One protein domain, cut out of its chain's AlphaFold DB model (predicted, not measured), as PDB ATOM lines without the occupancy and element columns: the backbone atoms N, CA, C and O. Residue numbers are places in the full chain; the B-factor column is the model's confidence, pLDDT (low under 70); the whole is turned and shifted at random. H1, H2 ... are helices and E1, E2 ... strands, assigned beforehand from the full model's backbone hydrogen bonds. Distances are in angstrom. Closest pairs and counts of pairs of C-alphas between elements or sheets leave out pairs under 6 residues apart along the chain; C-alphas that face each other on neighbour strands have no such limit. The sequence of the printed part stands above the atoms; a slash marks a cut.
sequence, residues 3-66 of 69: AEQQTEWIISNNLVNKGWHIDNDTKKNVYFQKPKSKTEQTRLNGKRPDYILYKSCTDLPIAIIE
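This is residues 3 to 66 of the 69 residues of the protein "Type I restriction enzyme R protein" of Rickettsia felis str. Pedreira (UniProt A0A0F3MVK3). A small wall of three short antiparallel strands, E1, E2 and E3, stands between two helices of unequal length: the long helix H1 passes by on one side and only grazes the sheet, while the short helix H2 sits away from it on the other side. Residues 18 to 29, a long stretch with no named element, lead from H1 over to the sheet. The printed part has 64 residues, with two named helices and three named strands in the order H1, E1, H2, E2, E3, and the sheet runs E1, E2, E3. The class is mixed, helices and strands. The whole is compact, with a radius of gyration of the C-alphas of 11.7 A, and its spans are 30 by 27 by 18 A.

Find C-alpha 3 at (167.657, 161.342, 208.572), where H1, residues 3 to 17, begins; H1 ends with C-alpha 17 at (174.234, 173.689, 192.746) and is 21.1 A long from first to last C-alpha. Pass residues 18 to 29 and you reach E1, residues 30 to 32, 6.9 A long. H2, residues 38 to 43, follows and is 8.7 A long. Next come E2, residues 51 to 54, 10.0 A long, and E3, residues 61 to 65, 11.6 A long, which ends with C-alpha 65 at (166.569, 159.488, 191.822).

Begin at the sheet, where E2 is the inner strand and E1 and E3 are the edge strands. E1 and E2 are antiparallel at 152 degrees; look for N 31 and O 52, within hydrogen-bond range at 2.9 A, and for C-alphas 30 and 53, which face each other at 4.7 A. E2 and E3 form a hairpin, antiparallel at 159 degrees, with N 53 and O 63 within hydrogen-bond range at 2.9 A and N 65 and O 51 at 3.0 A. H1 is on the sheet but only grazes it, through its residues 8 to 16, with 8 pairs of C-alphas within 10 A. H2 is not on the sheet, with 1 pair within 10 A. H2 is apart from H1 and from E3. In H1 and H2, every O i to N i+4 pair is within hydrogen-bond range.

Look for the two C-alphas farthest apart at Ala 3 and Thr 58, 32.6 A from each other. The printed part has no cut. The link from H1 to E1 is long, with 12 residues; the link from E1 to H2 is tight, with 5 residues; those from H2 to E2 and from E2 to E3 are short. The mean pLDDT of the printed part is 93.7, and no printed residue is under 70.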
ATOM      1  N   ALA A   3     166.738 161.824 209.605       79.00
ATOM      2  CA  ALA A   3     167.657 161.342 208.572       79.00
ATOM      3  C   ALA A   3     167.137 161.534 207.133       79.00
ATOM      4  O   ALA A   3     167.888 161.953 206.266       79.00
ATOM      5  N   GLU A   4     165.849 161.284 206.868       81.12
ATOM      6  CA  GLU A   4     165.277 161.462 205.516       81.12
ATOM      7  C   GLU A   4     165.274 162.931 205.112       81.12
ATOM      8  O   GLU A   4     165.637 163.260 203.990       81.12
ATOM      9  N   GLN A   5     164.934 163.811 206.056       85.69
ATOM     10  CA  GLN A   5     164.926 165.251 205.827       85.69
ATOM     11  C   GLN A   5     166.338 165.788 205.553       85.69
ATOM     12  O   GLN A   5     166.517 166.647 204.693       85.69
ATOM     13  N   GLN A   6     167.353 165.264 206.249       91.12
ATOM     14  CA  GLN A   6     168.752 165.600 205.979       91.12
ATOM     15  C   GLN A   6     169.188 165.122 204.591       91.12
ATOM     16  O   GLN A   6     169.769 165.902 203.838       91.12
ATOM     17  N   THR A   7     168.871 163.879 204.221       91.44
ATOM     18  CA  THR A   7     169.178 163.341 202.889       91.44
ATOM     19  C   THR A   7     168.486 164.146 201.787       91.44
ATOM     20  O   THR A   7     169.124 164.500 200.796       91.44
ATOM     21  N   GLU A   8     167.212 164.499 201.969       92.38
ATOM     22  CA  GLU A   8     166.452 165.330 201.031       92.38
ATOM     23  C   GLU A   8     167.084 166.717 200.859       92.38
ATOM     24  O   GLU A   8     167.264 167.182 199.731       92.38
ATOM     25  N   TRP A   9     167.499 167.346 201.961       93.38
ATOM     26  CA  TRP A   9     168.182 168.639 201.938       93.38
ATOM     27  C   TRP A   9     169.521 168.572 201.192       93.38
ATOM     28  O   TRP A   9     169.800 169.415 200.338       93.38
ATOM     29  N   ILE A  10     170.333 167.540 201.455       94.44
ATOM     30  CA  ILE A  10     171.627 167.338 200.785       94.44
ATOM     31  C   ILE A  10     171.430 167.140 199.277       94.44
ATOM     32  O   ILE A  10     172.127 167.764 198.473       94.44
ATOM     33  N   ILE A  11     170.492 166.279 198.872       94.94
ATOM     34  CA  ILE A  11     170.230 166.001 197.454       94.94
ATOM     35  C   ILE A  11     169.697 167.254 196.756       94.94
ATOM     36  O   ILE A  11     170.211 167.621 195.699       94.94
ATOM     37  N   SER A  12     168.728 167.943 197.360       95.19
ATOM     38  CA  SER A  12     168.128 169.153 196.791       95.19
ATOM     39  C   SER A  12     169.163 170.256 196.576       95.19
ATOM     40  O   SER A  12     169.244 170.815 195.482       95.19
ATOM     41  N   ASN A  13     170.032 170.505 197.558       96.75
ATOM     42  CA  ASN A  13     171.117 171.477 197.409       96.75
ATOM     43  C   ASN A  13     172.107 171.079 196.314       96.75
ATOM     44  O   ASN A  13     172.529 171.921 195.524       96.75
ATOM     45  N   ASN A  14     172.463 169.796 196.226       96.81
ATOM     46  CA  ASN A  14     173.342 169.311 195.165       96.81
ATOM     47  C   ASN A  14     172.721 169.470 193.771       96.81
ATOM     48  O   ASN A  14     173.439 169.790 192.823       96.81
ATOM     49  N   LEU A  15     171.409 169.259 193.637       96.88
ATOM     50  CA  LEU A  15     170.682 169.491 192.391       96.88
ATOM     51  C   LEU A  15     170.718 170.979 192.016       96.88
ATOM     52  O   LEU A  15     171.153 171.309 190.913       96.88
ATOM     53  N   VAL A  16     170.365 171.873 192.940       97.00
ATOM     54  CA  VAL A  16     170.396 173.328 192.707       97.00
ATOM     55  C   VAL A  16     171.800 173.805 192.328       97.00
ATOM     56  O   VAL A  16     171.966 174.493 191.322       97.00
ATOM     57  N   ASN A  17     172.835 173.355 193.044       97.69
ATOM     58  CA  ASN A  17     174.234 173.689 192.746       97.69
ATOM     59  C   ASN A  17     174.691 173.204 191.358       97.69
ATOM     60  O   ASN A  17     175.631 173.754 190.788       97.69
ATOM     61  N   LYS A  18     174.038 172.178 190.803       96.38
ATOM     62  CA  LYS A  18     174.281 171.669 189.443       96.38
ATOM     63  C   LYS A  18     173.411 172.349 188.378       96.38
ATOM     64  O   LYS A  18     173.463 171.943 187.219       96.38
ATOM     65  N   GLY A  19     172.631 173.366 188.747       96.12
ATOM     66  CA  GLY A  19     171.771 174.122 187.834       96.12
ATOM     67  C   GLY A  19     170.388 173.508 187.610       96.12
ATOM     68  O   GLY A  19     169.715 173.862 186.644       96.12
ATOM     69  N   TRP A  20     169.956 172.582 188.468       97.50
ATOM     70  CA  TRP A  20     168.580 172.089 188.449       97.50
ATOM     71  C   TRP A  20     167.637 173.073 189.148       97.50
ATOM     72  O   TRP A  20     167.972 173.662 190.172       97.50
ATOM     73  N   HIS A  21     166.431 173.216 188.609       96.75
ATOM     74  CA  HIS A  21     165.399 174.123 189.096       96.75
ATOM     75  C   HIS A  21     164.303 173.326 189.807       96.75
ATOM     76  O   HIS A  21     163.509 172.621 189.175       96.75
ATOM     77  N   ILE A  22     164.283 173.436 191.135       95.50
ATOM     78  CA  ILE A  22     163.313 172.761 192.011       95.50
ATOM     79  C   ILE A  22     162.120 173.664 192.375       95.50
ATOM     80  O   ILE A  22     161.030 173.165 192.685       95.50
ATOM     81  N   ASP A  23     162.327 174.982 192.306       93.25
ATOM     82  CA  ASP A  23     161.337 175.999 192.641       93.25
ATOM     83  C   ASP A  23     160.137 175.949 191.702       93.25
ATOM     84  O   ASP A  23     160.206 175.465 190.574       93.25
ATOM     85  N   ASN A  24     158.992 176.429 192.180       89.00
ATOM     86  CA  ASN A  24     157.752 176.406 191.416       89.00
ATOM     87  C   ASN A  24     157.667 177.580 190.425       89.00
ATOM     88  O   ASN A  24     156.825 178.463 190.579       89.00
ATOM     89  N   ASP A  25     158.547 177.580 189.423       90.38
ATOM     90  CA  ASP A  25     158.615 178.577 188.351       90.38
ATOM     91  C   ASP A  25     158.555 177.939 186.945       90.38
ATOM     92  O   ASP A  25     158.334 176.737 186.782       90.38
ATOM     93  N   THR A  26     158.733 178.752 185.900       89.94
ATOM     94  CA  THR A  26     158.703 178.297 184.497       89.94
ATOM     95  C   THR A  26     159.915 177.460 184.086       89.94
ATOM     96  O   THR A  26     159.865 176.786 183.055       89.94
ATOM     97  N   LYS A  27     161.001 177.491 184.862       94.31
ATOM     98  CA  LYS A  27     162.238 176.741 184.621       94.31
ATOM     99  C   LYS A  27     162.265 175.414 185.370       94.31
ATOM    100  O   LYS A  27     163.152 174.606 185.083       94.31
ATOM    101  N   LYS A  28     161.309 175.174 186.276       96.06
ATOM    102  CA  LYS A  28     161.186 173.938 187.049       96.06
ATOM    103  C   LYS A  28     161.383 172.704 186.176       96.06
ATOM    104  O   LYS A  28     160.625 172.442 185.241       96.06
ATOM    105  N   ASN A  29     162.392 171.921 186.525       97.12
ATOM    106  CA  ASN A  29     162.757 170.700 185.816       97.12
ATOM    107  C   ASN A  29     163.035 169.523 186.765       97.12
ATOM    108  O   ASN A  29     163.459 168.460 186.316       97.12
ATOM    109  N   VAL A  30     162.734 169.684 188.057       97.19
ATOM    110  CA  VAL A  30     162.758 168.620 189.066       97.19
ATOM    111  C   VAL A  30     161.397 168.532 189.743       97.19
ATOM    112  O   VAL A  30     160.839 169.535 190.193       97.19
ATOM    113  N   TYR A  31     160.862 167.319 189.826       95.88
ATOM    114  CA  TYR A  31     159.599 167.020 190.490       95.88
ATOM    115  C   TYR A  31     159.802 165.950 191.560       95.88
ATOM    116  O   TYR A  31     160.630 165.059 191.391       95.88
ATOM    117  N   PHE A  32     159.038 166.038 192.646       94.75
ATOM    118  CA  PHE A  32     159.183 165.188 193.827       94.75
ATOM    119  C   PHE A  32     157.959 164.296 193.984       94.75
ATOM    120  O   PHE A  32     156.842 164.823 193.964       94.75
ATOM    121  N   GLN A  33     158.148 162.985 194.179       92.88
ATOM    122  CA  GLN A  33     157.107 161.957 194.416       92.88
ATOM    123  C   GLN A  33     156.066 161.762 193.298       92.88
ATOM    124  O   GLN A  33     155.545 160.660 193.111       92.88
ATOM    125  N   LYS A  34     155.725 162.825 192.570       93.69
ATOM    126  CA  LYS A  34     154.734 162.897 191.505       93.69
ATOM    127  C   LYS A  34     155.397 163.496 190.265       93.69
ATOM    128  O   LYS A  34     156.068 164.518 190.392       93.69
ATOM    129  N   PRO A  35     155.194 162.908 189.080       94.06
ATOM    130  CA  PRO A  35     155.688 163.469 187.832       94.06
ATOM    131  C   PRO A  35     154.941 164.753 187.472       94.06
ATOM    132  O   PRO A  35     153.913 165.099 188.062       94.06
ATOM    133  N   LYS A  36     155.443 165.431 186.443       93.31
ATOM    134  CA  LYS A  36     154.863 166.654 185.893       93.31
ATOM    135  C   LYS A  36     153.435 166.456 185.380       93.31
ATOM    136  O   LYS A  36     152.601 167.345 185.549       93.31
ATOM    137  N   SER A  37     153.137 165.305 184.768       92.50
ATOM    138  CA  SER A  37     151.844 165.044 184.121       92.50
ATOM    139  C   SER A  37     151.106 163.808 184.653       92.50
ATOM    140  O   SER A  37     151.690 162.834 185.132       92.50
ATOM    141  N   LYS A  38     149.771 163.805 184.514       91.06
ATOM    142  CA  LYS A  38     148.928 162.650 184.874       91.06
ATOM    143  C   LYS A  38     149.208 161.424 184.001       91.06
ATOM    144  O   LYS A  38     149.125 160.302 184.486       91.06
ATOM    145  N   THR A  39     149.547 161.630 182.730       92.06
ATOM    146  CA  THR A  39     149.873 160.543 181.796       92.06
ATOM    147  C   THR A  39     151.129 159.798 182.242       92.06
ATOM    148  O   THR A  39     151.144 158.569 182.264       92.06
ATOM    149  N   GLU A  40     152.158 160.522 182.680       91.69
ATOM    150  CA  GLU A  40     153.351 159.928 183.287       91.69
ATOM    151  C   GLU A  40     153.038 159.247 184.618       91.69
ATOM    152  O   GLU A  40     153.551 158.162 184.877       91.69
ATOM    153  N   GLN A  41     152.147 159.817 185.433       92.50
ATOM    154  CA  GLN A  41     151.724 159.181 186.683       92.50
ATOM    155  C   GLN A  41     151.083 157.807 186.436       92.50
ATOM    156  O   GLN A  41     151.334 156.872 187.201       92.50
ATOM    157  N   THR A  42     150.300 157.668 185.362       93.19
ATOM    158  CA  THR A  42     149.757 156.376 184.922       93.19
ATOM    159  C   THR A  42     150.864 155.441 184.431       93.19
ATOM    160  O   THR A  42     150.863 154.268 184.794       93.19
ATOM    161  N   ARG A  43     151.853 155.943 183.674       91.31
ATOM    162  CA  ARG A  43     153.015 155.146 183.219       91.31
ATOM    163  C   ARG A  43     153.885 154.642 184.371       91.31
ATOM    164  O   ARG A  43     154.440 153.553 184.278       91.31
ATOM    165  N   LEU A  44     153.970 155.397 185.466       91.69
ATOM    166  CA  LEU A  44     154.647 154.969 186.692       91.69
ATOM    167  C   LEU A  44     153.886 153.864 187.444       91.69
ATOM    168  O   LEU A  44     154.431 153.306 188.393       91.69
ATOM    169  N   ASN A  45     152.658 153.522 187.039       92.69
ATOM    170  CA  ASN A  45     151.844 152.454 187.626       92.69
ATOM    171  C   ASN A  45     151.752 152.540 189.163       92.69
ATOM    172  O   ASN A  45     151.989 151.573 189.883       92.69
ATOM    173  N   GLY A  46     151.500 153.747 189.675       89.19
ATOM    174  CA  GLY A  46     151.390 154.006 191.114       89.19
ATOM    175  C   GLY A  46     152.718 154.108 191.874       89.19
ATOM    176  O   GLY A  46     152.690 154.442 193.059       89.19
ATOM    177  N   LYS A  47     153.871 153.891 191.223       94.00
ATOM    178  CA  LYS A  47     155.185 154.155 191.826       94.00
ATOM    179  C   LYS A  47     155.372 155.653 192.082       94.00
ATOM    180  O   LYS A  47     154.857 156.492 191.337       94.00
ATOM    181  N   ARG A  48     156.113 155.966 193.146       93.94
ATOM    182  CA  ARG A  48     156.375 157.329 193.626       93.94
ATOM    183  C   ARG A  48     157.872 157.511 193.864       93.94
ATOM    184  O   ARG A  48     158.309 157.292 194.989       93.94
ATOM    185  N   PRO A  49     158.636 157.842 192.817       94.88
ATOM    186  CA  PRO A  49     160.059 158.084 192.970       94.88
ATOM    187  C   PRO A  49     160.341 159.346 193.771       94.88
ATOM    188  O   PRO A  49     159.591 160.315 193.635       94.88
ATOM    189  N   ASP A  50     161.432 159.372 194.533       95.56
ATOM    190  CA  ASP A  50     161.775 160.555 195.332       95.56
ATOM    191  C   ASP A  50     161.955 161.801 194.448       95.56
ATOM    192  O   ASP A  50     161.352 162.840 194.730       95.56
ATOM    193  N   TYR A  51     162.692 161.681 193.333       96.81
ATOM    194  CA  TYR A  51     162.879 162.759 192.355       96.81
ATOM    195  C   TYR A  51     162.732 162.277 190.913       96.81
ATOM    196  O   TYR A  51     163.167 161.184 190.545       96.81
ATOM    197  N   ILE A  52     162.196 163.154 190.069       97.00
ATOM    198  CA  ILE A  52     162.033 162.961 188.629       97.00
ATOM    199  C   ILE A  52     162.617 164.190 187.934       97.00
ATOM    200  O   ILE A  52     162.156 165.314 188.149       97.00
ATOM    201  N   LEU A  53     163.652 163.974 187.124       97.44
ATOM    202  CA  LEU A  53     164.386 165.025 186.423       97.44
ATOM    203  C   LEU A  53     163.934 165.085 184.967       97.44
ATOM    204  O   LEU A  53     163.870 164.064 184.278       97.44
ATOM    205  N   TYR A  54     163.686 166.299 184.490       97.31
ATOM    206  CA  TYR A  54     163.237 166.590 183.135       97.31
ATOM    207  C   TYR A  54     164.299 167.375 182.377       97.31
ATOM    208  O   TYR A  54     164.970 168.242 182.934       97.31
ATOM    209  N   LYS A  55     164.435 167.136 181.076       96.38
ATOM    210  CA  LYS A  55     165.262 168.007 180.237       96.38
ATOM    211  C   LYS A  55     164.685 169.428 180.272       96.38
ATOM    212  O   LYS A  55     163.478 169.613 180.099       96.38
ATOM    213  N   SER A  56     165.546 170.423 180.478       93.75
ATOM    214  CA  SER A  56     165.154 171.830 180.628       93.75
ATOM    215  C   SER A  56     164.216 172.302 179.518       93.75
ATOM    216  O   SER A  56     164.453 172.022 178.343       93.75
ATOM    217  N   CYS A  57     163.165 173.028 179.909       90.31
ATOM    218  CA  CYS A  57     162.124 173.557 179.020       90.31
ATOM    219  C   CYS A  57     161.364 172.491 178.202       90.31
ATOM    220  O   CYS A  57     160.800 172.808 177.158       90.31
ATOM    221  N   THR A  58     161.335 171.233 178.653       92.44
ATOM    222  CA  THR A  58     160.584 170.151 177.993       92.44
ATOM    223  C   THR A  58     159.796 169.305 178.996       92.44
ATOM    224  O   THR A  58     159.968 169.432 180.208       92.44
ATOM    225  N   ASP A  59     158.954 168.412 178.474       91.44
ATOM    226  CA  ASP A  59     158.263 167.365 179.240       91.44
ATOM    227  C   ASP A  59     158.972 166.005 179.124       91.44
ATOM    228  O   ASP A  59     158.374 164.969 179.394       91.44
ATOM    229  N   LEU A  60     160.237 165.983 178.686       94.50
ATOM    230  CA  LEU A  60     160.998 164.747 178.519       94.50
ATOM    231  C   LEU A  60     161.687 164.370 179.842       94.50
ATOM    232  O   LEU A  60     162.650 165.050 180.215       94.50
ATOM    233  N   PRO A  61     161.259 163.299 180.539       94.44
ATOM    234  CA  PRO A  61     161.980 162.798 181.700       94.44
ATOM    235  C   PRO A  61     163.314 162.189 181.255       94.44
ATOM    236  O   PRO A  61     163.377 161.474 180.253       94.44
ATOM    237  N   ILE A  62     164.380 162.464 182.002       96.56
ATOM    238  CA  ILE A  62     165.731 161.975 181.690       96.56
ATOM    239  C   ILE A  62     166.321 161.082 182.777       96.56
ATOM    240  O   ILE A  62     167.202 160.278 182.487       96.56
ATOM    241  N   ALA A  63     165.865 161.227 184.022       96.06
ATOM    242  CA  ALA A  63     166.372 160.452 185.144       96.06
ATOM    243  C   ALA A  63     165.367 160.404 186.299       96.06
ATOM    244  O   ALA A  63     164.518 161.284 186.456       96.06
ATOM    245  N   ILE A  64     165.520 159.373 187.124       96.00
ATOM    246  CA  ILE A  64     164.843 159.195 188.405       96.00
ATOM    247  C   ILE A  64     165.925 159.057 189.478       96.00
ATOM    248  O   ILE A  64     166.939 158.400 189.239       96.00
ATOM    249  N   ILE A  65     165.707 159.659 190.647       95.69
ATOM    250  CA  ILE A  65     166.569 159.488 191.822       95.69
ATOM    251  C   ILE A  65     165.733 158.858 192.929       95.69
ATOM    252  O   ILE A  65     164.655 159.355 193.241       95.69
ATOM    253  N   GLU A  66     166.263 157.787 193.518       95.31
ATOM    254  CA  GLU A  66     165.737 157.144 194.723       95.31
ATOM    255  C   GLU A  66     166.795 157.267 195.817       95.31
ATOM    256  O   GLU A  66     167.901 156.728 195.690       95.31
TER     257      GLU A  66